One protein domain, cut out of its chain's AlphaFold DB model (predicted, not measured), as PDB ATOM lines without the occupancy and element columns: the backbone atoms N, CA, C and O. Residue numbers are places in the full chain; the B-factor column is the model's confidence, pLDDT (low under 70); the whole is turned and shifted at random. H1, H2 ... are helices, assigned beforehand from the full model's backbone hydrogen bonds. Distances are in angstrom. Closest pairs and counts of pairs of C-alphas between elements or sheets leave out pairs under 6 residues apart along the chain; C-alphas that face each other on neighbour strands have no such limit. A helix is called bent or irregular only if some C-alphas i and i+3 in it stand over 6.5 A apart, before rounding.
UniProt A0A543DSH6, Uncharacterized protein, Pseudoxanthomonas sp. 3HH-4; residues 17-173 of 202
ATOM      1  N   ARG A  17     117.630 102.518 139.547       90.19
ATOM      2  CA  ARG A  17     117.676 101.084 139.861       90.19
ATOM      3  C   ARG A  17     119.111 100.590 139.835       90.19
ATOM      4  O   ARG A  17     119.543  99.959 140.791       90.19
ATOM      5  N   THR A  18     119.847 100.955 138.790       90.31
ATOM      6  CA  THR A  18     121.262 100.611 138.615       90.31
ATOM      7  C   THR A  18     122.104 101.133 139.778       90.31
ATOM      8  O   THR A  18     122.819 100.368 140.412       90.31
ATOM      9  N   ARG A  19     121.958 102.417 140.133       90.12
ATOM     10  CA  ARG A  19     122.680 103.041 141.253       90.12
ATOM     11  C   ARG A  19     122.344 102.388 142.591       90.12
ATOM     12  O   ARG A  19     123.233 102.182 143.409       90.12
ATOM     13  N   LYS A  20     121.072 102.050 142.821       91.00
ATOM     14  CA  LYS A  20     120.657 101.342 144.035       91.00
ATOM     15  C   LYS A  20     121.266  99.937 144.101       91.00
ATOM     16  O   LYS A  20     121.746  99.559 145.159       91.00
ATOM     17  N   ALA A  21     121.267  99.206 142.988       91.62
ATOM     18  CA  ALA A  21     121.822  97.858 142.901       91.62
ATOM     19  C   ALA A  21     123.351  97.847 143.092       91.62
ATOM     20  O   ALA A  21     123.866  97.029 143.843       91.62
ATOM     21  N   MET A  22     124.073  98.803 142.493       90.56
ATOM     22  CA  MET A  22     125.532  98.931 142.647       90.56
ATOM     23  C   MET A  22     125.967  99.204 144.093       90.56
ATOM     24  O   MET A  22     127.021  98.733 144.506       90.56
ATOM     25  N   ARG A  23     125.159  99.942 144.863       91.38
ATOM     26  CA  ARG A  23     125.442 100.271 146.271       91.38
ATOM     27  C   ARG A  23     125.075  99.168 147.254       91.38
ATOM     28  O   ARG A  23     125.518  99.205 148.396       91.38
ATOM     29  N   ASP A  24     124.224  98.229 146.852       91.00
ATOM     30  CA  ASP A  24     123.812  97.124 147.711       91.00
ATOM     31  C   ASP A  24     124.893  96.031 147.681       91.00
ATOM     32  O   ASP A  24     125.095  95.418 146.630       91.00
ATOM     33  N   PRO A  25     125.602  95.758 148.793       88.25
ATOM     34  CA  PRO A  25     126.678  94.769 148.819       88.25
ATOM     35  C   PRO A  25     126.180  93.335 148.597       88.25
ATOM     36  O   PRO A  25     126.958  92.486 148.173       88.25
ATOM     37  N   ASN A  26     124.894  93.062 148.841       89.25
ATOM     38  CA  ASN A  26     124.305  91.733 148.672       89.25
ATOM     39  C   ASN A  26     123.740  91.509 147.262       89.25
ATOM     40  O   ASN A  26     123.272  90.416 146.947       89.25
ATOM     41  N   CYS A  27     123.740  92.541 146.419       91.50
ATOM     42  CA  CYS A  27     123.188  92.466 145.076       91.50
ATOM     43  C   CYS A  27     124.181  91.772 144.135       91.50
ATOM     44  O   CYS A  27     125.344  92.174 144.045       91.50
ATOM     45  N   SER A  28     123.740  90.726 143.436       92.62
ATOM     46  CA  SER A  28     124.588  90.014 142.474       92.62
ATOM     47  C   SER A  28     124.862  90.864 141.225       92.62
ATOM     48  O   SER A  28     124.109  91.790 140.913       92.62
ATOM     49  N   VAL A  29     125.918  90.545 140.468       91.25
ATOM     50  CA  VAL A  29     126.196  91.220 139.183       91.25
ATOM     51  C   VAL A  29     125.038  91.017 138.194       91.25
ATOM     52  O   VAL A  29     124.692  91.933 137.449       91.25
ATOM     53  N   GLU A  30     124.369  89.861 138.239       90.88
ATOM     54  CA  GLU A  30     123.179  89.575 137.429       90.88
ATOM     55  C   GLU A  30     122.003  90.502 137.767       90.88
ATOM     56  O   GLU A  30     121.332  91.013 136.867       90.88
ATOM     57  N   ASP A  31     121.767  90.767 139.053       91.44
ATOM     58  CA  ASP A  31     120.714  91.684 139.497       91.44
ATOM     59  C   ASP A  31     121.028  93.135 139.100       91.44
ATOM     60  O   ASP A  31     120.128  93.890 138.714       91.44
ATOM     61  N   ILE A  32     122.309  93.524 139.129       93.00
ATOM     62  CA  ILE A  32     122.759  94.828 138.629       93.00
ATOM     63  C   ILE A  32     122.522  94.926 137.119       93.00
ATOM     64  O   ILE A  32     121.975  95.928 136.655       93.00
ATOM     65  N   ALA A  33     122.856  93.887 136.352       91.69
ATOM     66  CA  ALA A  33     122.599  93.833 134.914       91.69
ATOM     67  C   ALA A  33     121.092  93.906 134.597       91.69
ATOM     68  O   ALA A  33     120.670  94.636 133.698       91.69
ATOM     69  N   ALA A  34     120.247  93.235 135.384       91.31
ATOM     70  CA  ALA A  34     118.795  93.347 135.258       91.31
ATOM     71  C   ALA A  34     118.297  94.778 135.542       91.31
ATOM     72  O   ALA A  34     117.430  95.294 134.827       91.31
ATOM     73  N   ALA A  35     118.863  95.449 136.550       91.50
ATOM     74  CA  ALA A  35     118.563  96.846 136.850       91.50
ATOM     75  C   ALA A  35     119.008  97.793 135.719       91.50
ATOM     76  O   ALA A  35     118.235  98.677 135.335       91.50
ATOM     77  N   MET A  36     120.194  97.565 135.141       92.00
ATOM     78  CA  MET A  36     120.695  98.280 133.962       92.00
ATOM     79  C   MET A  36     119.760  98.122 132.768       92.00
ATOM     80  O   MET A  36     119.423  99.115 132.127       92.00
ATOM     81  N   GLY A  37     119.292  96.901 132.492       91.88
ATOM     82  CA  GLY A  37     118.330  96.636 131.422       91.88
ATOM     83  C   GLY A  37     117.018  97.397 131.626       91.88
ATOM     84  O   GLY A  37     116.543  98.078 130.720       91.88
ATOM     85  N   ALA A  38     116.467  97.378 132.842       90.81
ATOM     86  CA  ALA A  38     115.237  98.105 133.160       90.81
ATOM     87  C   ALA A  38     115.384  99.635 133.026       90.81
ATOM     88  O   ALA A  38     114.449 100.321 132.598       90.81
ATOM     89  N   ASP A  39     116.540 100.184 133.401       90.94
ATOM     90  CA  ASP A  39     116.830 101.608 133.225       90.94
ATOM     91  C   ASP A  39     117.070 101.956 131.745       90.94
ATOM     92  O   ASP A  39     116.562 102.977 131.271       90.94
ATOM     93  N   MET A  40     117.725 101.069 130.989       90.69
ATOM     94  CA  MET A  40     117.929 101.191 129.544       90.69
ATOM     95  C   MET A  40     116.602 101.219 128.777       90.69
ATOM     96  O   MET A  40     116.403 102.060 127.906       90.69
ATOM     97  N   GLU A  41     115.634 100.380 129.146       90.00
ATOM     98  CA  GLU A  41     114.291 100.428 128.554       90.00
ATOM     99  C   GLU A  41     113.559 101.734 128.838       90.00
ATOM    100  O   GLU A  41     112.860 102.267 127.971       90.00
ATOM    101  N   GLY A  42     113.712 102.253 130.059       88.50
ATOM    102  CA  GLY A  42     113.212 103.572 130.420       88.50
ATOM    103  C   GLY A  42     113.818 104.652 129.525       88.50
ATOM    104  O   GLY A  42     113.089 105.503 129.012       88.50
ATOM    105  N   MET A  43     115.128 104.571 129.280       88.69
ATOM    106  CA  MET A  43     115.850 105.475 128.391       88.69
ATOM    107  C   MET A  43     115.350 105.372 126.946       88.69
ATOM    108  O   MET A  43     114.984 106.396 126.378       88.69
ATOM    109  N   CYS A  44     115.272 104.173 126.360       89.06
ATOM    110  CA  CYS A  44     114.788 103.975 124.988       89.06
ATOM    111  C   CYS A  44     113.342 104.466 124.804       89.06
ATOM    112  O   CYS A  44     113.020 105.088 123.792       89.06
ATOM    113  N   ALA A  45     112.474 104.253 125.799       86.56
ATOM    114  CA  ALA A  45     111.105 104.766 125.772       86.56
ATOM    115  C   ALA A  45     111.052 106.304 125.829       86.56
ATOM    116  O   ALA A  45     110.263 106.920 125.112       86.56
ATOM    117  N   ALA A  46     111.894 106.927 126.659       84.56
ATOM    118  CA  ALA A  46     111.952 108.380 126.805       84.56
ATOM    119  C   ALA A  46     112.652 109.080 125.627       84.56
ATOM    120  O   ALA A  46     112.314 110.221 125.315       84.56
ATOM    121  N   LEU A  47     113.587 108.396 124.957       85.81
ATOM    122  CA  LEU A  47     114.393 108.944 123.865       85.81
ATOM    123  C   LEU A  47     113.520 109.486 122.729       85.81
ATOM    124  O   LEU A  47     113.748 110.596 122.262       85.81
ATOM    125  N   ASN A  48     112.465 108.764 122.347       79.62
ATOM    126  CA  ASN A  48     111.510 109.245 121.342       79.62
ATOM    127  C   ASN A  48     110.827 110.560 121.745       79.62
ATOM    128  O   ASN A  48     110.630 111.438 120.909       79.62
ATOM    129  N   GLY A  49     110.459 110.703 123.022       76.44
ATOM    130  CA  GLY A  49     109.851 111.931 123.532       76.44
ATOM    131  C   GLY A  49     110.830 113.104 123.505       76.44
ATOM    132  O   GLY A  49     110.469 114.193 123.063       76.44
ATOM    133  N   ALA A  50     112.079 112.867 123.913       78.62
ATOM    134  CA  ALA A  50     113.137 113.876 123.879       78.62
ATOM    135  C   ALA A  50     113.441 114.340 122.443       78.62
ATOM    136  O   ALA A  50     113.535 115.537 122.187       78.62
ATOM    137  N   LEU A  51     113.508 113.401 121.494       80.88
ATOM    138  CA  LEU A  51     113.745 113.687 120.077       80.88
ATOM    139  C   LEU A  51     112.585 114.431 119.402       80.88
ATOM    140  O   LEU A  51     112.815 115.162 118.445       80.88
ATOM    141  N   ARG A  52     111.353 114.274 119.900       75.25
ATOM    142  CA  ARG A  52     110.170 114.979 119.381       75.25
ATOM    143  C   ARG A  52     110.100 116.439 119.822       75.25
ATOM    144  O   ARG A  52     109.614 117.277 119.071       75.25
ATOM    145  N   ASN A  53     110.497 116.716 121.060       70.38
ATOM    146  CA  ASN A  53     110.288 118.022 121.688       70.38
ATOM    147  C   ASN A  53     111.479 118.978 121.509       70.38
ATOM    148  O   ASN A  53     111.371 120.151 121.861       70.38
ATOM    149  N   GLY A  54     112.608 118.480 120.998       70.44
ATOM    150  CA  GLY A  54     113.791 119.276 120.682       70.44
ATOM    151  C   GLY A  54     113.882 119.666 119.202       70.44
ATOM    152  O   GLY A  54     113.047 119.256 118.392       70.44
ATOM    153  N   PRO A  55     114.915 120.437 118.820       76.62
ATOM    154  CA  PRO A  55     115.258 120.637 117.418       76.62
ATOM    155  C   PRO A  55     115.468 119.288 116.707       76.62
ATOM    156  O   PRO A  55     115.954 118.337 117.324       76.62
ATOM    157  N   PRO A  56     115.125 119.170 115.417       82.88
ATOM    158  CA  PRO A  56     115.250 117.907 114.703       82.88
ATOM    159  C   PRO A  56     116.722 117.549 114.466       82.88
ATOM    160  O   PRO A  56     117.496 118.357 113.949       82.88
ATOM    161  N   LEU A  57     117.111 116.305 114.776       84.25
ATOM    162  CA  LEU A  57     118.481 115.817 114.556       84.25
ATOM    163  C   LEU A  57     118.912 115.900 113.082       84.25
ATOM    164  O   LEU A  57     120.101 116.049 112.804       84.25
ATOM    165  N   SER A  58     117.973 115.871 112.135       84.81
ATOM    166  CA  SER A  58     118.249 116.079 110.708       84.81
ATOM    167  C   SER A  58     118.938 117.419 110.408       84.81
ATOM    168  O   SER A  58     119.681 117.528 109.429       84.81
ATOM    169  N   GLN A  59     118.737 118.453 111.237       83.75
ATOM    170  CA  GLN A  59     119.442 119.730 111.092       83.75
ATOM    171  C   GLN A  59     120.951 119.557 111.273       83.75
ATOM    172  O   GLN A  59     121.715 120.192 110.547       83.75
ATOM    173  N   LEU A  60     121.389 118.651 112.157       82.56
ATOM    174  CA  LEU A  60     122.809 118.333 112.331       82.56
ATOM    175  C   LEU A  60     123.408 117.641 111.111       82.56
ATOM    176  O   LEU A  60     124.609 117.766 110.913       82.56
ATOM    177  N   LEU A  61     122.613 116.935 110.298       83.19
ATOM    178  CA  LEU A  61     123.082 116.355 109.034       83.19
ATOM    179  C   LEU A  61     123.126 117.395 107.909       83.19
ATOM    180  O   LEU A  61     124.045 117.373 107.093       83.19
ATOM    181  N   ARG A  62     122.176 118.337 107.887       80.94
ATOM    182  CA  ARG A  62     122.078 119.387 106.857       80.94
ATOM    183  C   ARG A  62     123.107 120.506 107.025       80.94
ATOM    184  O   ARG A  62     123.743 120.902 106.057       80.94
ATOM    185  N   LEU A  63     123.308 120.991 108.250       71.38
ATOM    186  CA  LEU A  63     124.203 122.124 108.570       71.38
ATOM    187  C   LEU A  63     125.674 121.712 108.718       71.38
ATOM    188  O   LEU A  63     126.555 122.495 109.057       71.38
ATOM    189  N   SER A  64     125.931 120.449 108.436       60.34
ATOM    190  CA  SER A  64     127.149 119.704 108.699       60.34
ATOM    191  C   SER A  64     128.265 119.976 107.675       60.34
ATOM    192  O   SER A  64     129.416 119.582 107.879       60.34
ATOM    193  N   LEU A  65     127.916 120.669 106.586       60.34
ATOM    194  CA  LEU A  65     128.827 121.275 105.609       60.34
ATOM    195  C   LEU A  65     129.296 122.682 106.039       60.34
ATOM    196  O   LEU A  65     130.119 123.288 105.360       60.34
ATOM    197  N   GLY A  66     128.751 123.211 107.140       64.56
ATOM    198  CA  GLY A  66     129.080 124.522 107.691       64.56
ATOM    199  C   GLY A  66     130.358 124.534 108.535       64.56
ATOM    200  O   GLY A  66     130.960 123.500 108.825       64.56
ATOM    201  N   SER A  67     130.778 125.728 108.959       78.00
ATOM    202  CA  SER A  67     131.960 125.884 109.813       78.00
ATOM    203  C   SER A  67     131.762 125.209 111.187       78.00
ATOM    204  O   SER A  67     130.628 125.118 111.669       78.00
ATOM    205  N   PRO A  68     132.839 124.785 111.883       81.06
ATOM    206  CA  PRO A  68     132.736 124.172 113.214       81.06
ATOM    207  C   PRO A  68     131.927 125.002 114.224       81.06
ATOM    208  O   PRO A  68     131.238 124.446 115.077       81.06
ATOM    209  N   LEU A  69     131.960 126.332 114.095       82.81
ATOM    210  CA  LEU A  69     131.199 127.260 114.933       82.81
ATOM    211  C   LEU A  69     129.685 127.145 114.713       82.81
ATOM    212  O   LEU A  69     128.924 127.191 115.677       82.81
ATOM    213  N   GLN A  70     129.240 126.943 113.470       80.69
ATOM    214  CA  GLN A  70     127.820 126.755 113.160       80.69
ATOM    215  C   GLN A  70     127.299 125.441 113.746       80.69
ATOM    216  O   GLN A  70     126.223 125.420 114.340       80.69
ATOM    217  N   VAL A  71     128.085 124.364 113.664       82.19
ATOM    218  CA  VAL A  71     127.716 123.068 114.255       82.19
ATOM    219  C   VAL A  71     127.564 123.179 115.775       82.19
ATOM    220  O   VAL A  71     126.592 122.673 116.330       82.19
ATOM    221  N   GLN A  72     128.471 123.889 116.454       84.75
ATOM    222  CA  GLN A  72     128.360 124.118 117.900       84.75
ATOM    223  C   GLN A  72     127.150 124.980 118.270       84.75
ATOM    224  O   GLN A  72     126.460 124.678 119.244       84.75
ATOM    225  N   ALA A  73     126.846 126.011 117.476       83.69
ATOM    226  CA  ALA A  73     125.657 126.836 117.679       83.69
ATOM    227  C   ALA A  73     124.363 126.014 117.559       83.69
ATOM    228  O   ALA A  73     123.442 126.203 118.349       83.69
ATOM    229  N   VAL A  74     124.315 125.066 116.619       82.44
ATOM    230  CA  VAL A  74     123.183 124.145 116.458       82.44
ATOM    231  C   VAL A  74     123.098 123.187 117.642       82.44
ATOM    232  O   VAL A  74     122.041 123.096 118.252       82.44
ATOM    233  N   ILE A  75     124.201 122.534 118.034       85.06
ATOM    234  CA  ILE A  75     124.239 121.640 119.209       85.06
ATOM    235  C   ILE A  75     123.743 122.366 120.469       85.06
ATOM    236  O   ILE A  75     123.014 121.780 121.265       85.06
ATOM    237  N   ALA A  76     124.085 123.646 120.641       84.75
ATOM    238  CA  ALA A  76     123.666 124.439 121.793       84.75
ATOM    239  C   ALA A  76     122.143 124.651 121.891       84.75
ATOM    240  O   ALA A  76     121.656 124.892 122.996       84.75
ATOM    241  N   GLN A  77     121.407 124.539 120.779       82.06
ATOM    242  CA  GLN A  77     119.945 124.668 120.733       82.06
ATOM    243  C   GLN A  77     119.219 123.382 121.150       82.06
ATOM    244  O   GLN A  77     118.027 123.422 121.448       82.06
ATOM    245  N   PHE A  78     119.912 122.238 121.182       78.69
ATOM    246  CA  PHE A  78     119.308 120.978 121.603       78.69
ATOM    247  C   PHE A  78     119.147 120.932 123.118       78.69
ATOM    248  O   PHE A  78     120.077 121.230 123.868       78.69
ATOM    249  N   THR A  79     117.980 120.461 123.563       77.06
ATOM    250  CA  THR A  79     117.747 120.092 124.965       77.06
ATOM    251  C   THR A  79     118.752 119.019 125.397       77.06
ATOM    252  O   THR A  79     119.419 119.163 126.415       77.06
ATOM    253  N   GLU A  80     118.962 118.008 124.546       82.31
ATOM    254  CA  GLU A  80     119.931 116.926 124.750       82.31
ATOM    255  C   GLU A  80     121.259 117.198 124.028       82.31
ATOM    256  O   GLU A  80     121.584 116.576 123.010       82.31
ATOM    257  N   LYS A  81     122.064 118.128 124.555       86.00
ATOM    258  CA  LYS A  81     123.367 118.494 123.959       86.00
ATOM    259  C   LYS A  81     124.318 117.301 123.836       86.00
ATOM    260  O   LYS A  81     125.044 117.191 122.847       86.00
ATOM    261  N   GLY A  82     124.302 116.401 124.821       86.38
ATOM    262  CA  GLY A  82     125.119 115.187 124.822       86.38
ATOM    263  C   GLY A  82     124.776 114.253 123.661       86.38
ATOM    264  O   GLY A  82     125.677 113.781 122.966       86.38
ATOM    265  N   LEU A  83     123.482 114.081 123.372       87.44
ATOM    266  CA  LEU A  83     123.009 113.293 122.235       87.44
ATOM    267  C   LEU A  83     123.367 113.951 120.896       87.44
ATOM    268  O   LEU A  83     123.893 113.283 120.009       87.44
ATOM    269  N   ALA A  84     123.148 115.261 120.759       88.69
ATOM    270  CA  ALA A  84     123.509 116.011 119.554       88.69
ATOM    271  C   ALA A  84     125.022 115.944 119.260       88.69
ATOM    272  O   ALA A  84     125.440 115.681 118.130       88.69
ATOM    273  N   SER A  85     125.857 116.106 120.291       90.06
ATOM    274  CA  SER A  85     127.315 115.961 120.198       90.06
ATOM    275  C   SER A  85     127.735 114.542 119.797       90.06
ATOM    276  O   SER A  85     128.631 114.359 118.965       90.06
ATOM    277  N   LEU A  86     127.059 113.527 120.339       91.75
ATOM    278  CA  LEU A  86     127.306 112.126 120.018       91.75
ATOM    279  C   LEU A  86     126.976 111.813 118.554       91.75
ATOM    280  O   LEU A  86     127.791 111.204 117.867       91.75
ATOM    281  N   VAL A  87     125.833 112.284 118.053       91.56
ATOM    282  CA  VAL A  87     125.435 112.136 116.642       91.56
ATOM    283  C   VAL A  87     126.438 112.822 115.711       91.56
ATOM    284  O   VAL A  87     126.858 112.236 114.714       91.56
ATOM    285  N   ASN A  88     126.894 114.031 116.055       90.44
ATOM    286  CA  ASN A  88     127.929 114.719 115.282       90.44
ATOM    287  C   ASN A  88     129.266 113.951 115.288       90.44
ATOM    288  O   ASN A  88     129.933 113.840 114.261       90.44
ATOM    289  N   THR A  89     129.637 113.362 116.428       91.81
ATOM    290  CA  THR A  89     130.821 112.494 116.536       91.81
ATOM    291  C   THR A  89     130.680 111.260 115.644       91.81
ATOM    292  O   THR A  89     131.600 110.939 114.895       91.81
ATOM    293  N   ALA A  90     129.517 110.603 115.667       93.00
ATOM    294  CA  ALA A  90     129.226 109.439 114.835       93.00
ATOM    295  C   ALA A  90     129.368 109.751 113.342       93.00
ATOM    296  O   ALA A  90     130.032 109.010 112.618       93.00
ATOM    297  N   ARG A  91     128.818 110.889 112.909       90.69
ATOM    298  CA  ARG A  91     128.957 111.395 111.544       90.69
ATOM    299  C   ARG A  91     130.423 111.596 111.149       90.69
ATOM    300  O   ARG A  91     130.844 111.137 110.091       90.69
ATOM    301  N   ASN A  92     131.211 112.263 111.993       90.75
ATOM    302  CA  ASN A  92     132.628 112.518 111.709       90.75
ATOM    303  C   ASN A  92     133.435 111.216 111.584       90.75
ATOM    304  O   ASN A  92     134.345 111.134 110.760       90.75
ATOM    305  N   LEU A  93     133.082 110.194 112.369       92.31
ATOM    306  CA  LEU A  93     133.719 108.880 112.311       92.31
ATOM    307  C   LEU A  93     133.327 108.087 111.061       92.31
ATOM    308  O   LEU A  93     134.199 107.484 110.439       92.31
ATOM    309  N   CYS A  94     132.048 108.085 110.669       91.69
ATOM    310  CA  CYS A  94     131.605 107.352 109.478       91.69
ATOM    311  C   CYS A  94     131.864 108.099 108.163       91.69
ATOM    312  O   CYS A  94     131.773 107.487 107.102       91.69
ATOM    313  N   ARG A  95     132.183 109.402 108.220       88.88
ATOM    314  CA  ARG A  95     132.381 110.282 107.053       88.88
ATOM    315  C   ARG A  95     131.215 110.223 106.056       88.88
ATOM    316  O   ARG A  95     131.407 110.418 104.859       88.88
ATOM    317  N   SER A  96     130.012 109.957 106.556       87.88
ATOM    318  CA  SER A  96     128.791 109.819 105.768       87.88
ATOM    319  C   SER A  96     127.714 110.750 106.308       87.88
ATOM    320  O   SER A  96     127.643 111.009 107.509       87.88
ATOM    321  N   SER A  97     126.868 111.245 105.409       85.88
ATOM    322  CA  SER A  97     125.639 111.967 105.755       85.88
ATOM    323  C   SER A  97     124.397 111.081 105.630       85.88
ATOM    324  O   SER A  97     123.289 111.580 105.804       85.88
ATOM    325  N   ASP A  98     124.564 109.790 105.321       91.25
ATOM    326  CA  ASP A  98     123.463 108.830 105.295       91.25
ATOM    327  C   ASP A  98     122.908 108.620 106.719       91.25
ATOM    328  O   ASP A  98     123.650 108.168 107.603       91.25
ATOM    329  N   PRO A  99     121.616 108.921 106.967       92.88
ATOM    330  CA  PRO A  99     120.983 108.723 108.266       92.88
ATOM    331  C   PRO A  99     121.149 107.311 108.835       92.88
ATOM    332  O   PRO A  99     121.313 107.177 110.046       92.88
ATOM    333  N   ALA A 100     121.130 106.271 107.993       95.12
ATOM    334  CA  ALA A 100     121.248 104.887 108.451       95.12
ATOM    335  C   ALA A 100     122.651 104.586 109.005       95.12
ATOM    336  O   ALA A 100     122.791 104.048 110.109       95.12
ATOM    337  N   GLU A 101     123.699 104.993 108.285       94.94
ATOM    338  CA  GLU A 101     125.086 104.838 108.734       94.94
ATOM    339  C   GLU A 101     125.395 105.673 109.980       94.94
ATOM    340  O   GLU A 101     126.004 105.171 110.932       94.94
ATOM    341  N   VAL A 102     124.940 106.930 110.022       94.56
ATOM    342  CA  VAL A 102     125.129 107.791 111.200       94.56
ATOM    343  C   VAL A 102     124.403 107.209 112.413       94.56
ATOM    344  O   VAL A 102     124.995 107.133 113.489       94.56
ATOM    345  N   ALA A 103     123.160 106.742 112.255       95.50
ATOM    346  CA  ALA A 103     122.395 106.124 113.336       95.50
ATOM    347  C   ALA A 103     123.064 104.857 113.876       95.50
ATOM    348  O   ALA A 103     123.107 104.655 115.089       95.50
ATOM    349  N   ARG A 104     123.618 104.017 112.993       97.06
ATOM    350  CA  ARG A 104     124.344 102.801 113.377       97.06
ATOM    351  C   ARG A 104     125.561 103.129 114.241       97.06
ATOM    352  O   ARG A 104     125.728 102.547 115.309       97.06
ATOM    353  N   VAL A 105     126.397 104.075 113.807       96.31
ATOM    354  CA  VAL A 105     127.587 104.474 114.575       96.31
ATOM    355  C   VAL A 105     127.196 105.198 115.864       96.31
ATOM    356  O   VAL A 105     127.785 104.933 116.908       96.31
ATOM    357  N   ALA A 106     126.169 106.048 115.835       95.12
ATOM    358  CA  ALA A 106     125.673 106.737 117.022       95.12
ATOM    359  C   ALA A 106     125.119 105.757 118.067       95.12
ATOM    360  O   ALA A 106     125.448 105.877 119.243       95.12
ATOM    361  N   ALA A 107     124.343 104.750 117.660       95.81
ATOM    362  CA  ALA A 107     123.838 103.730 118.578       95.81
ATOM    363  C   ALA A 107     124.983 102.998 119.294       95.81
ATOM    364  O   ALA A 107     124.956 102.877 120.518       95.81
ATOM    365  N   ARG A 108     126.029 102.605 118.553       96.31
ATOM    366  CA  ARG A 108     127.221 101.956 119.113       96.31
ATOM    367  C   ARG A 108     128.014 102.865 120.055       96.31
ATOM    368  O   ARG A 108     128.437 102.434 121.121       96.31
ATOM    369  N   LEU A 109     128.230 104.127 119.680       95.00
ATOM    370  CA  LEU A 109     128.921 105.081 120.555       95.00
ATOM    371  C   LEU A 109     128.137 105.329 121.839       95.00
ATOM    372  O   LEU A 109     128.737 105.495 122.897       95.00
ATOM    373  N   LEU A 110     126.807 105.371 121.752       93.62
ATOM    374  CA  LEU A 110     125.947 105.540 122.911       93.62
ATOM    375  C   LEU A 110     126.042 104.338 123.849       93.62
ATOM    376  O   LEU A 110     126.231 104.537 125.046       93.62
ATOM    377  N   THR A 111     125.964 103.110 123.333       94.00
ATOM    378  CA  THR A 111     126.098 101.911 124.172       94.00
ATOM    379  C   THR A 111     127.477 101.828 124.820       94.00
ATOM    380  O   THR A 111     127.545 101.598 126.022       94.00
ATOM    381  N   GLN A 112     128.559 102.110 124.084       93.69
ATOM    382  CA  GLN A 112     129.923 102.166 124.636       93.69
ATOM    383  C   GLN A 112     130.042 103.181 125.771       93.69
ATOM    384  O   GLN A 112     130.458 102.850 126.873       93.69
ATOM    385  N   ARG A 113     129.559 104.400 125.538       91.81
ATOM    386  CA  ARG A 113     129.558 105.463 126.541       91.81
ATOM    387  C   ARG A 113     128.790 105.099 127.812       91.81
ATOM    388  O   ARG A 113     129.178 105.511 128.901       91.81
ATOM    389  N   LEU A 114     127.697 104.347 127.693       91.38
ATOM    390  CA  LEU A 114     126.950 103.853 128.852       91.38
ATOM    391  C   LEU A 114     127.723 102.778 129.627       91.38
ATOM    392  O   LEU A 114     127.635 102.754 130.855       91.38
ATOM    393  N   VAL A 115     128.502 101.935 128.942       92.56
ATOM    394  CA  VAL A 115     129.434 100.996 129.591       92.56
ATOM    395  C   VAL A 115     130.514 101.763 130.349       92.56
ATOM    396  O   VAL A 115     130.673 101.525 131.543       92.56
ATOM    397  N   ASP A 116     131.160 102.749 129.721       91.12
ATOM    398  CA  ASP A 116     132.192 103.576 130.368       91.12
ATOM    399  C   ASP A 116     131.642 104.274 131.625       91.12
ATOM    400  O   ASP A 116     132.300 104.376 132.661       91.12
ATOM    401  N   GLN A 117     130.390 104.744 131.569       89.31
ATOM    402  CA  GLN A 117     129.720 105.308 132.738       89.31
ATOM    403  C   GLN A 117     129.449 104.276 133.831       89.31
ATOM    404  O   GLN A 117     129.541 104.614 135.013       89.31
ATOM    405  N   ALA A 118     129.059 103.054 133.466       90.06
ATOM    406  CA  ALA A 118     128.867 101.977 134.426       90.06
ATOM    407  C   ALA A 118     130.190 101.632 135.121       90.06
ATOM    408  O   ALA A 118     130.210 101.547 136.346       90.06
ATOM    409  N   GLU A 119     131.289 101.551 134.372       90.88
ATOM    410  CA  GLU A 119     132.639 101.344 134.902       90.88
ATOM    411  C   GLU A 119     133.058 102.481 135.845       90.88
ATOM    412  O   GLU A 119     133.460 102.243 136.986       90.88
ATOM    413  N   CYS A 120     132.890 103.736 135.418       89.62
ATOM    414  CA  CYS A 120     133.219 104.906 136.233       89.62
ATOM    415  C   CYS A 120     132.409 104.966 137.534       89.62
ATOM    416  O   CYS A 120     132.899 105.472 138.544       89.62
ATOM    417  N   ARG A 121     131.153 104.500 137.516       88.81
ATOM    418  CA  ARG A 121     130.314 104.403 138.720       88.81
ATOM    419  C   ARG A 121     130.763 103.255 139.608       88.81
ATOM    420  O   ARG A 121     130.900 103.465 140.806       88.81
ATOM    421  N   ALA A 122     131.043 102.094 139.024       89.19
ATOM    422  CA  ALA A 122     131.559 100.940 139.743       89.19
ATOM    423  C   ALA A 122     132.852 101.283 140.489       89.19
ATOM    424  O   ALA A 122     132.956 101.009 141.677       89.19
ATOM    425  N   GLY A 123     133.780 102.004 139.849       89.44
ATOM    426  CA  GLY A 123     135.036 102.439 140.469       89.44
ATOM    427  C   GLY A 123     134.893 103.368 141.685       89.44
ATOM    428  O   GLY A 123     135.892 103.659 142.336       89.44
ATOM    429  N   ARG A 124     133.681 103.847 142.002       89.44
ATOM    430  CA  ARG A 124     133.389 104.633 143.214       89.44
ATOM    431  C   ARG A 124     132.861 103.786 144.372       89.44
ATOM    432  O   ARG A 124     132.751 104.304 145.477       89.44
ATOM    433  N   GLU A 125     132.498 102.535 144.121       91.56
ATOM    434  CA  GLU A 125     131.924 101.638 145.119       91.56
ATOM    435  C   GLU A 125     133.003 100.644 145.578       91.56
ATOM    436  O   GLU A 125     133.618  99.961 144.758       91.56
ATOM    437  N   GLU A 126     133.223 100.518 146.893       89.44
ATOM    438  CA  GLU A 126     134.305  99.678 147.452       89.44
ATOM    439  C   GLU A 126     134.237  98.212 146.988       89.44
ATOM    440  O   GLU A 126     135.265  97.560 146.822       89.44
ATOM    441  N   ARG A 127     133.035  97.694 146.708       88.31
ATOM    442  CA  ARG A 127     132.838  96.312 146.239       88.31
ATOM    443  C   ARG A 127     133.389  96.028 144.834       88.31
ATOM    444  O   ARG A 127     133.561  94.865 144.500       88.31
ATOM    445  N   PHE A 128     133.644  97.054 144.019       91.56
ATOM    446  CA  PHE A 128     134.244  96.919 142.681       91.56
ATOM    447  C   PHE A 128     135.675  97.467 142.642       91.56
ATOM    448  O   PHE A 128     136.183  97.850 141.587       91.56
ATOM    449  N   ARG A 129     136.330  97.536 143.806       90.75
ATOM    450  CA  ARG A 129     137.757  97.850 143.901       90.75
ATOM    451  C   ARG A 129     138.622  96.735 143.319       90.75
ATOM    452  O   ARG A 129     139.703  97.010 142.803       90.75
ATOM    453  N   ASP A 130     138.128  95.505 143.406       91.75
ATOM    454  CA  ASP A 130     138.701  94.350 142.736       91.75
ATOM    455  C   ASP A 130     138.530  94.463 141.203       91.75
ATOM    456  O   ASP A 130     137.397  94.630 140.732       91.75
ATOM    457  N   PRO A 131     139.624  94.394 140.417       91.19
ATOM    458  CA  PRO A 131     139.560  94.502 138.965       91.19
ATOM    459  C   PRO A 131     138.708  93.417 138.307       91.19
ATOM    460  O   PRO A 131     137.958  93.742 137.393       91.19
ATOM    461  N   GLU A 132     138.758  92.169 138.783       92.00
ATOM    462  CA  GLU A 132     138.006  91.060 138.173       92.00
ATOM    463  C   GLU A 132     136.495  91.282 138.309       92.00
ATOM    464  O   GLU A 132     135.750  91.201 137.332       92.00
ATOM    465  N   SER A 133     136.053  91.668 139.506       90.62
ATOM    466  CA  SER A 133     134.656  92.015 139.792       90.62
ATOM    467  C   SER A 133     134.165  93.201 138.952       90.62
ATOM    468  O   SER A 133     133.001  93.260 138.539       90.62
ATOM    469  N   ARG A 134     135.042  94.177 138.692       92.62
ATOM    470  CA  ARG A 134     134.726  95.333 137.844       92.62
ATOM    471  C   ARG A 134     134.654  94.946 136.368       92.62
ATOM    472  O   ARG A 134     133.737  95.396 135.682       92.62
ATOM    473  N   ASP A 135     135.567  94.108 135.892       93.75
ATOM    474  CA  ASP A 135     135.593  93.624 134.511       93.75
ATOM    475  C   ASP A 135     134.365  92.753 134.210       93.75
ATOM    476  O   ASP A 135     133.732  92.913 133.162       93.75
ATOM    477  N   GLU A 136     133.950  91.906 135.160       94.56
ATOM    478  CA  GLU A 136     132.715  91.122 135.067       94.56
ATOM    479  C   GLU A 136     131.488  92.031 134.902       94.56
ATOM    480  O   GLU A 136     130.659  91.832 134.004       94.56
ATOM    481  N   LEU A 137     131.388  93.076 135.728       93.56
ATOM    482  CA  LEU A 137     130.315  94.058 135.632       93.56
ATOM    483  C   LEU A 137     130.333  94.795 134.287       93.56
ATOM    484  O   LEU A 137     129.275  94.987 133.689       93.56
ATOM    485  N   CYS A 138     131.508  95.191 133.792       94.00
ATOM    486  CA  CYS A 138     131.641  95.868 132.501       94.00
ATOM    487  C   CYS A 138     131.214  94.962 131.342       94.00
ATOM    488  O   CYS A 138     130.497  95.404 130.441       94.00
ATOM    489  N   LEU A 139     131.572  93.677 131.392       95.50
ATOM    490  CA  LEU A 139     131.151  92.685 130.408       95.50
ATOM    491  C   LEU A 139     129.629  92.488 130.424       95.50
ATOM    492  O   LEU A 139     128.993  92.452 129.365       95.50
ATOM    493  N   GLN A 140     129.018  92.434 131.610       94.62
ATOM    494  CA  GLN A 140     127.563  92.342 131.737       94.62
ATOM    495  C   GLN A 140     126.850  93.622 131.299       94.62
ATOM    496  O   GLN A 140     125.811  93.546 130.637       94.62
ATOM    497  N   ALA A 141     127.417  94.794 131.587       93.56
ATOM    498  CA  ALA A 141     126.911  96.076 131.108       93.56
ATOM    499  C   ALA A 141     126.953  96.139 129.574       93.56
ATOM    500  O   ALA A 141     125.946  96.459 128.943       93.56
ATOM    501  N   ALA A 142     128.074  95.750 128.960       94.88
ATOM    502  CA  ALA A 142     128.233  95.713 127.508       94.88
ATOM    503  C   ALA A 142     127.233  94.759 126.847       94.88
ATOM    504  O   ALA A 142     126.575  95.128 125.873       94.88
ATOM    505  N   LYS A 143     127.051  93.561 127.414       95.19
ATOM    506  CA  LYS A 143     126.045  92.599 126.950       95.19
ATOM    507  C   LYS A 143     124.628  93.163 127.068       95.19
ATOM    508  O   LYS A 143     123.843  93.071 126.125       95.19
ATOM    509  N   THR A 144     124.310  93.764 128.212       94.31
ATOM    510  CA  THR A 144     122.984  94.317 128.504       94.31
ATOM    511  C   THR A 144     122.653  95.483 127.584       94.31
ATOM    512  O   THR A 144     121.618  95.463 126.926       94.31
ATOM    513  N   PHE A 145     123.530  96.483 127.481       93.69
ATOM    514  CA  PHE A 145     123.303  97.658 126.639       93.69
ATOM    515  C   PHE A 145     123.379  97.330 125.148       93.69
ATOM    516  O   PHE A 145     122.552  97.822 124.380       93.69
ATOM    517  N   GLY A 146     124.299  96.450 124.741       93.62
ATOM    518  CA  GLY A 146     124.420  95.984 123.357       93.62
ATOM    519  C   GLY A 146     123.150  95.302 122.851       93.62
ATOM    520  O   GLY A 146     122.787  95.452 121.685       93.62
ATOM    521  N   ALA A 147     122.388  94.653 123.738       94.38
ATOM    522  CA  ALA A 147     121.102  94.067 123.380       94.38
ATOM    523  C   ALA A 147     120.096  95.104 122.845       94.38
ATOM    524  O   ALA A 147     119.206  94.713 122.092       94.38
ATOM    525  N   TYR A 148     120.222  96.390 123.194       93.81
ATOM    526  CA  TYR A 148     119.337  97.483 122.768       93.81
ATOM    527  C   TYR A 148     119.896  98.309 121.594       93.81
ATOM    528  O   TYR A 148     119.233  99.239 121.135       93.81
ATOM    529  N   GLU A 149     121.085  97.986 121.073       94.62
ATOM    530  CA  GLU A 149     121.736  98.764 120.006       94.62
ATOM    531  C   GLU A 149     120.874  98.847 118.737       94.62
ATOM    532  O   GLU A 149     120.730  99.916 118.144       94.62
ATOM    533  N   ALA A 150     120.236  97.739 118.350       94.00
ATOM    534  CA  ALA A 150     119.355  97.701 117.186       94.00
ATOM    535  C   ALA A 150     118.128  98.618 117.349       94.00
ATOM    536  O   ALA A 150     117.763  99.318 116.404       94.00
ATOM    537  N   ASP A 151     117.526  98.650 118.541       93.69
ATOM    538  CA  ASP A 151     116.378  99.511 118.843       93.69
ATOM    539  C   ASP A 151     116.788 100.989 118.821       93.69
ATOM    540  O   ASP A 151     116.115 101.821 118.210       93.69
ATOM    541  N   LEU A 152     117.932 101.313 119.434       93.69
ATOM    542  CA  LEU A 152     118.504 102.659 119.400       93.69
ATOM    543  C   LEU A 152     118.789 103.120 117.974       93.69
ATOM    544  O   LEU A 152     118.446 104.248 117.627       93.69
ATOM    545  N   ARG A 153     119.369 102.251 117.138       95.12
ATOM    546  CA  ARG A 153     119.630 102.553 115.728       95.12
ATOM    547  C   ARG A 153     118.346 102.959 115.016       95.12
ATOM    548  O   ARG A 153     118.330 103.997 114.369       95.12
ATOM    549  N   VAL A 154     117.275 102.180 115.163       93.94
ATOM    550  CA  VAL A 154     115.993 102.463 114.500       93.94
ATOM    551  C   VAL A 154     115.396 103.793 114.978       93.94
ATOM    552  O   VAL A 154     114.938 104.586 114.158       93.94
ATOM    553  N   ILE A 155     115.435 104.068 116.286       92.50
ATOM    554  CA  ILE A 155     114.933 105.331 116.855       92.50
ATOM    555  C   ILE A 155     115.735 106.529 116.323       92.50
ATOM    556  O   ILE A 155     115.153 107.526 115.892       92.50
ATOM    557  N   LEU A 156     117.067 106.435 116.340       92.94
ATOM    558  CA  LEU A 156     117.954 107.504 115.879       92.94
ATOM    559  C   LEU A 156     117.831 107.733 114.372       92.94
ATOM    560  O   LEU A 156     117.781 108.877 113.935       92.94
ATOM    561  N   GLU A 157     117.739 106.666 113.579       94.56
ATOM    562  CA  GLU A 157     117.559 106.753 112.132       94.56
ATOM    563  C   GLU A 157     116.252 107.462 111.773       94.56
ATOM    564  O   GLU A 157     116.253 108.365 110.936       94.56
ATOM    565  N   ALA A 158     115.149 107.109 112.441       91.44
ATOM    566  CA  ALA A 158     113.869 107.776 112.242       91.44
ATOM    567  C   ALA A 158     113.970 109.279 112.544       91.44
ATOM    568  O   ALA A 158     113.538 110.096 111.733       91.44
ATOM    569  N   ALA A 159     114.616 109.656 113.650       90.31
ATOM    570  CA  ALA A 159     114.807 111.061 114.008       90.31
ATOM    571  C   ALA A 159     115.738 111.821 113.045       90.31
ATOM    572  O   ALA A 159     115.528 113.005 112.786       90.31
ATOM    573  N   LEU A 160     116.753 111.159 112.486       90.56
ATOM    574  CA  LEU A 160     117.661 111.756 111.499       90.56
ATOM    575  C   LEU A 160     116.998 111.966 110.130       90.56
ATOM    576  O   LEU A 160     117.424 112.843 109.382       90.56
ATOM    577  N   ARG A 161     115.955 111.189 109.812       91.06
ATOM    578  CA  ARG A 161     115.162 111.299 108.577       91.06
ATOM    579  C   ARG A 161     113.955 112.237 108.693       91.06
ATOM    580  O   ARG A 161     113.167 112.290 107.756       91.06
ATOM    581  N   ASP A 162     113.774 112.921 109.825       84.50
ATOM    582  CA  ASP A 162     112.526 113.635 110.157       84.50
ATOM    583  C   ASP A 162     111.278 112.724 110.084       84.50
ATOM    584  O   ASP A 162     110.169 113.162 109.778       84.50
ATOM    585  N   GLY A 163     111.461 111.425 110.339       76.31
ATOM    586  CA  GLY A 163     110.411 110.416 110.289       76.31
ATOM    587  C   GLY A 163     109.520 110.405 111.533       76.31
ATOM    588  O   GLY A 163     109.824 111.003 112.567       76.31
ATOM    589  N   ALA A 164     108.403 109.675 111.445       77.31
ATOM    590  CA  ALA A 164     107.517 109.473 112.586       77.31
ATOM    591  C   ALA A 164     108.247 108.744 113.740       77.31
ATOM    592  O   ALA A 164     109.065 107.856 113.476       77.31
ATOM    593  N   PRO A 165     107.937 109.064 115.013       76.00
ATOM    594  CA  PRO A 165     108.542 108.391 116.158       76.00
ATOM    595  C   PRO A 165     108.310 106.881 116.104       76.00
ATOM    596  O   PRO A 165     107.177 106.429 115.924       76.00
ATOM    597  N   VAL A 166     109.368 106.097 116.311       81.56
ATOM    598  CA  VAL A 166     109.257 104.636 116.339       81.56
ATOM    599  C   VAL A 166     108.978 104.199 117.774       81.56
ATOM    600  O   VAL A 166     109.855 104.344 118.626       81.56
ATOM    601  N   PRO A 167     107.786 103.658 118.091       81.19
ATOM    602  CA  PRO A 167     107.467 103.271 119.456       81.19
ATOM    603  C   PRO A 167     108.416 102.168 119.932       81.19
ATOM    604  O   PRO A 167     108.521 101.105 119.321       81.19
ATOM    605  N   PHE A 168     109.086 102.411 121.058       85.44
ATOM    606  CA  PHE A 168     109.930 101.404 121.686       85.44
ATOM    607  C   PHE A 168     109.058 100.330 122.350       85.44
ATOM    608  O   PHE A 168     108.295 100.612 123.279       85.44
ATOM    609  N   LYS A 169     109.181  99.084 121.884       84.06
ATOM    610  CA  LYS A 169     108.530  97.930 122.509       84.06
ATOM    611  C   LYS A 169     109.386  97.468 123.682       84.06
ATOM    612  O   LYS A 169     110.426  96.846 123.485       84.06
ATOM    613  N   ARG A 170     108.939  97.771 124.904       80.88
ATOM    614  CA  ARG A 170     109.592  97.280 126.124       80.88
ATOM    615  C   ARG A 170     109.678  95.763 126.077       80.88
ATOM    616  O   ARG A 170     108.674  95.098 125.802       80.88
ATOM    617  N   ARG A 171     110.860  95.219 126.357       80.56
ATOM    618  CA  ARG A 171     111.007  93.779 126.502       80.56
ATOM    619  C   ARG A 171     110.414  93.519 127.867       80.56
ATOM    620  O   ARG A 171     110.898  94.012 128.874       80.56
ATOM    621  N   LEU A 172     109.274  92.844 127.915       59.44
ATOM    622  CA  LEU A 172     108.701  92.431 129.185       59.44
ATOM    623  C   LEU A 172     109.695  91.442 129.805       59.44
ATOM    624  O   LEU A 172     109.561  90.238 129.617       59.44
ATOM    625  N   THR A 173     110.718  91.929 130.513       53.81
ATOM    626  CA  THR A 173     111.476  91.103 131.441       53.81
ATOM    627  C   THR A 173     110.428  90.629 132.418       53.81
ATOM    628  O   THR A 173     109.896  91.432 133.196       53.81
TER     629      THR A 173
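Overview. This is residues 17 to 173 of the 202 residues of an uncharacterized protein of Pseudoxanthomonas sp. 3HH-4 (UniProt A0A543DSH6). What is the main picture? Two long helices, H2 and H6, run roughly opposite ways along an elongated body without touching, and H7 followed by H8 bridges them; H3, H4 and H5 cluster at one end, H1 lies at the other, and the last residues, 161 to 173, fold back along the length. What is it made of? The printed part has 157 residues with eight named helices, H1 to H8 in chain order, and no named strand: the class is all helix. How large is it? It is compact, with a radius of gyration of the C-alphas of 16.9 A, and spans 51 by 32 by 23 A.

Arrangement. What stands next to the longest helix? H2, residues 29 to 53, touches H1, residues 17 to 23, with residues 31 to 39 alone, as a hairpin; their closest C-alphas are those of Thr 18 and Ala 35, 5.0 A. With residues 29 to 40 alone H2 touches H7, residues 131 to 146, closest C-alphas Gly 37 and Thr 144, 6.0 A, at a steep tilt of 40 degrees. With residues 44 to 51 alone it touches H8, residues 149 to 160, closest C-alphas Leu 51 and Ala 159, 6.7 A, at a shallow tilt of 11 degrees, the same way. What does the second long helix touch? H6, residues 99 to 122, forms a hairpin with H7, closest C-alphas Thr 111 and Phe 145, 5.7 A. It also touches H8, closest C-alphas Ala 103 and Glu 157, 5.0 A. Its residues 101 to 110 alone touch H5, residues 81 to 94, closest C-alphas Ala 90 and Ala 106, 5.0 A, at a steep tilt of 59 degrees. What completes the end? H3, residues 58 to 65, and H4, residues 68 to 77, form a hairpin, closest C-alphas Ser 64 and Val 71, 6.5 A. Every O i to N i+4 pair is within hydrogen-bond range in H1, H5, H6, H7 and H8, against 19 of 21 in H2, 2 of 4 in H3 and 5 of 6 in H4.

Along the chain. Where are the anchors? C-alpha 17 opens H1 at (117.676, 101.084, 139.861), and C-alpha 160 ends H8 at (117.661, 111.756, 111.499). How long are the helices? H2 measures 35.7 A, with a kink of 28 degrees near residue 46, H6 34.1 A, H7 21.8 A and H5 20.0 A. H3 is irregular, with C-alphas 62 and 65 7.1 A apart.

Size, cuts and confidence. How far does it reach? The C-alphas farthest apart, of Asn 26 and Gly 66, are 52.7 A apart. Are there cuts or long links? The printed part has no cut and no long link. Where is confidence low? Residues 64 to 66 and 172 to 173 are under 70.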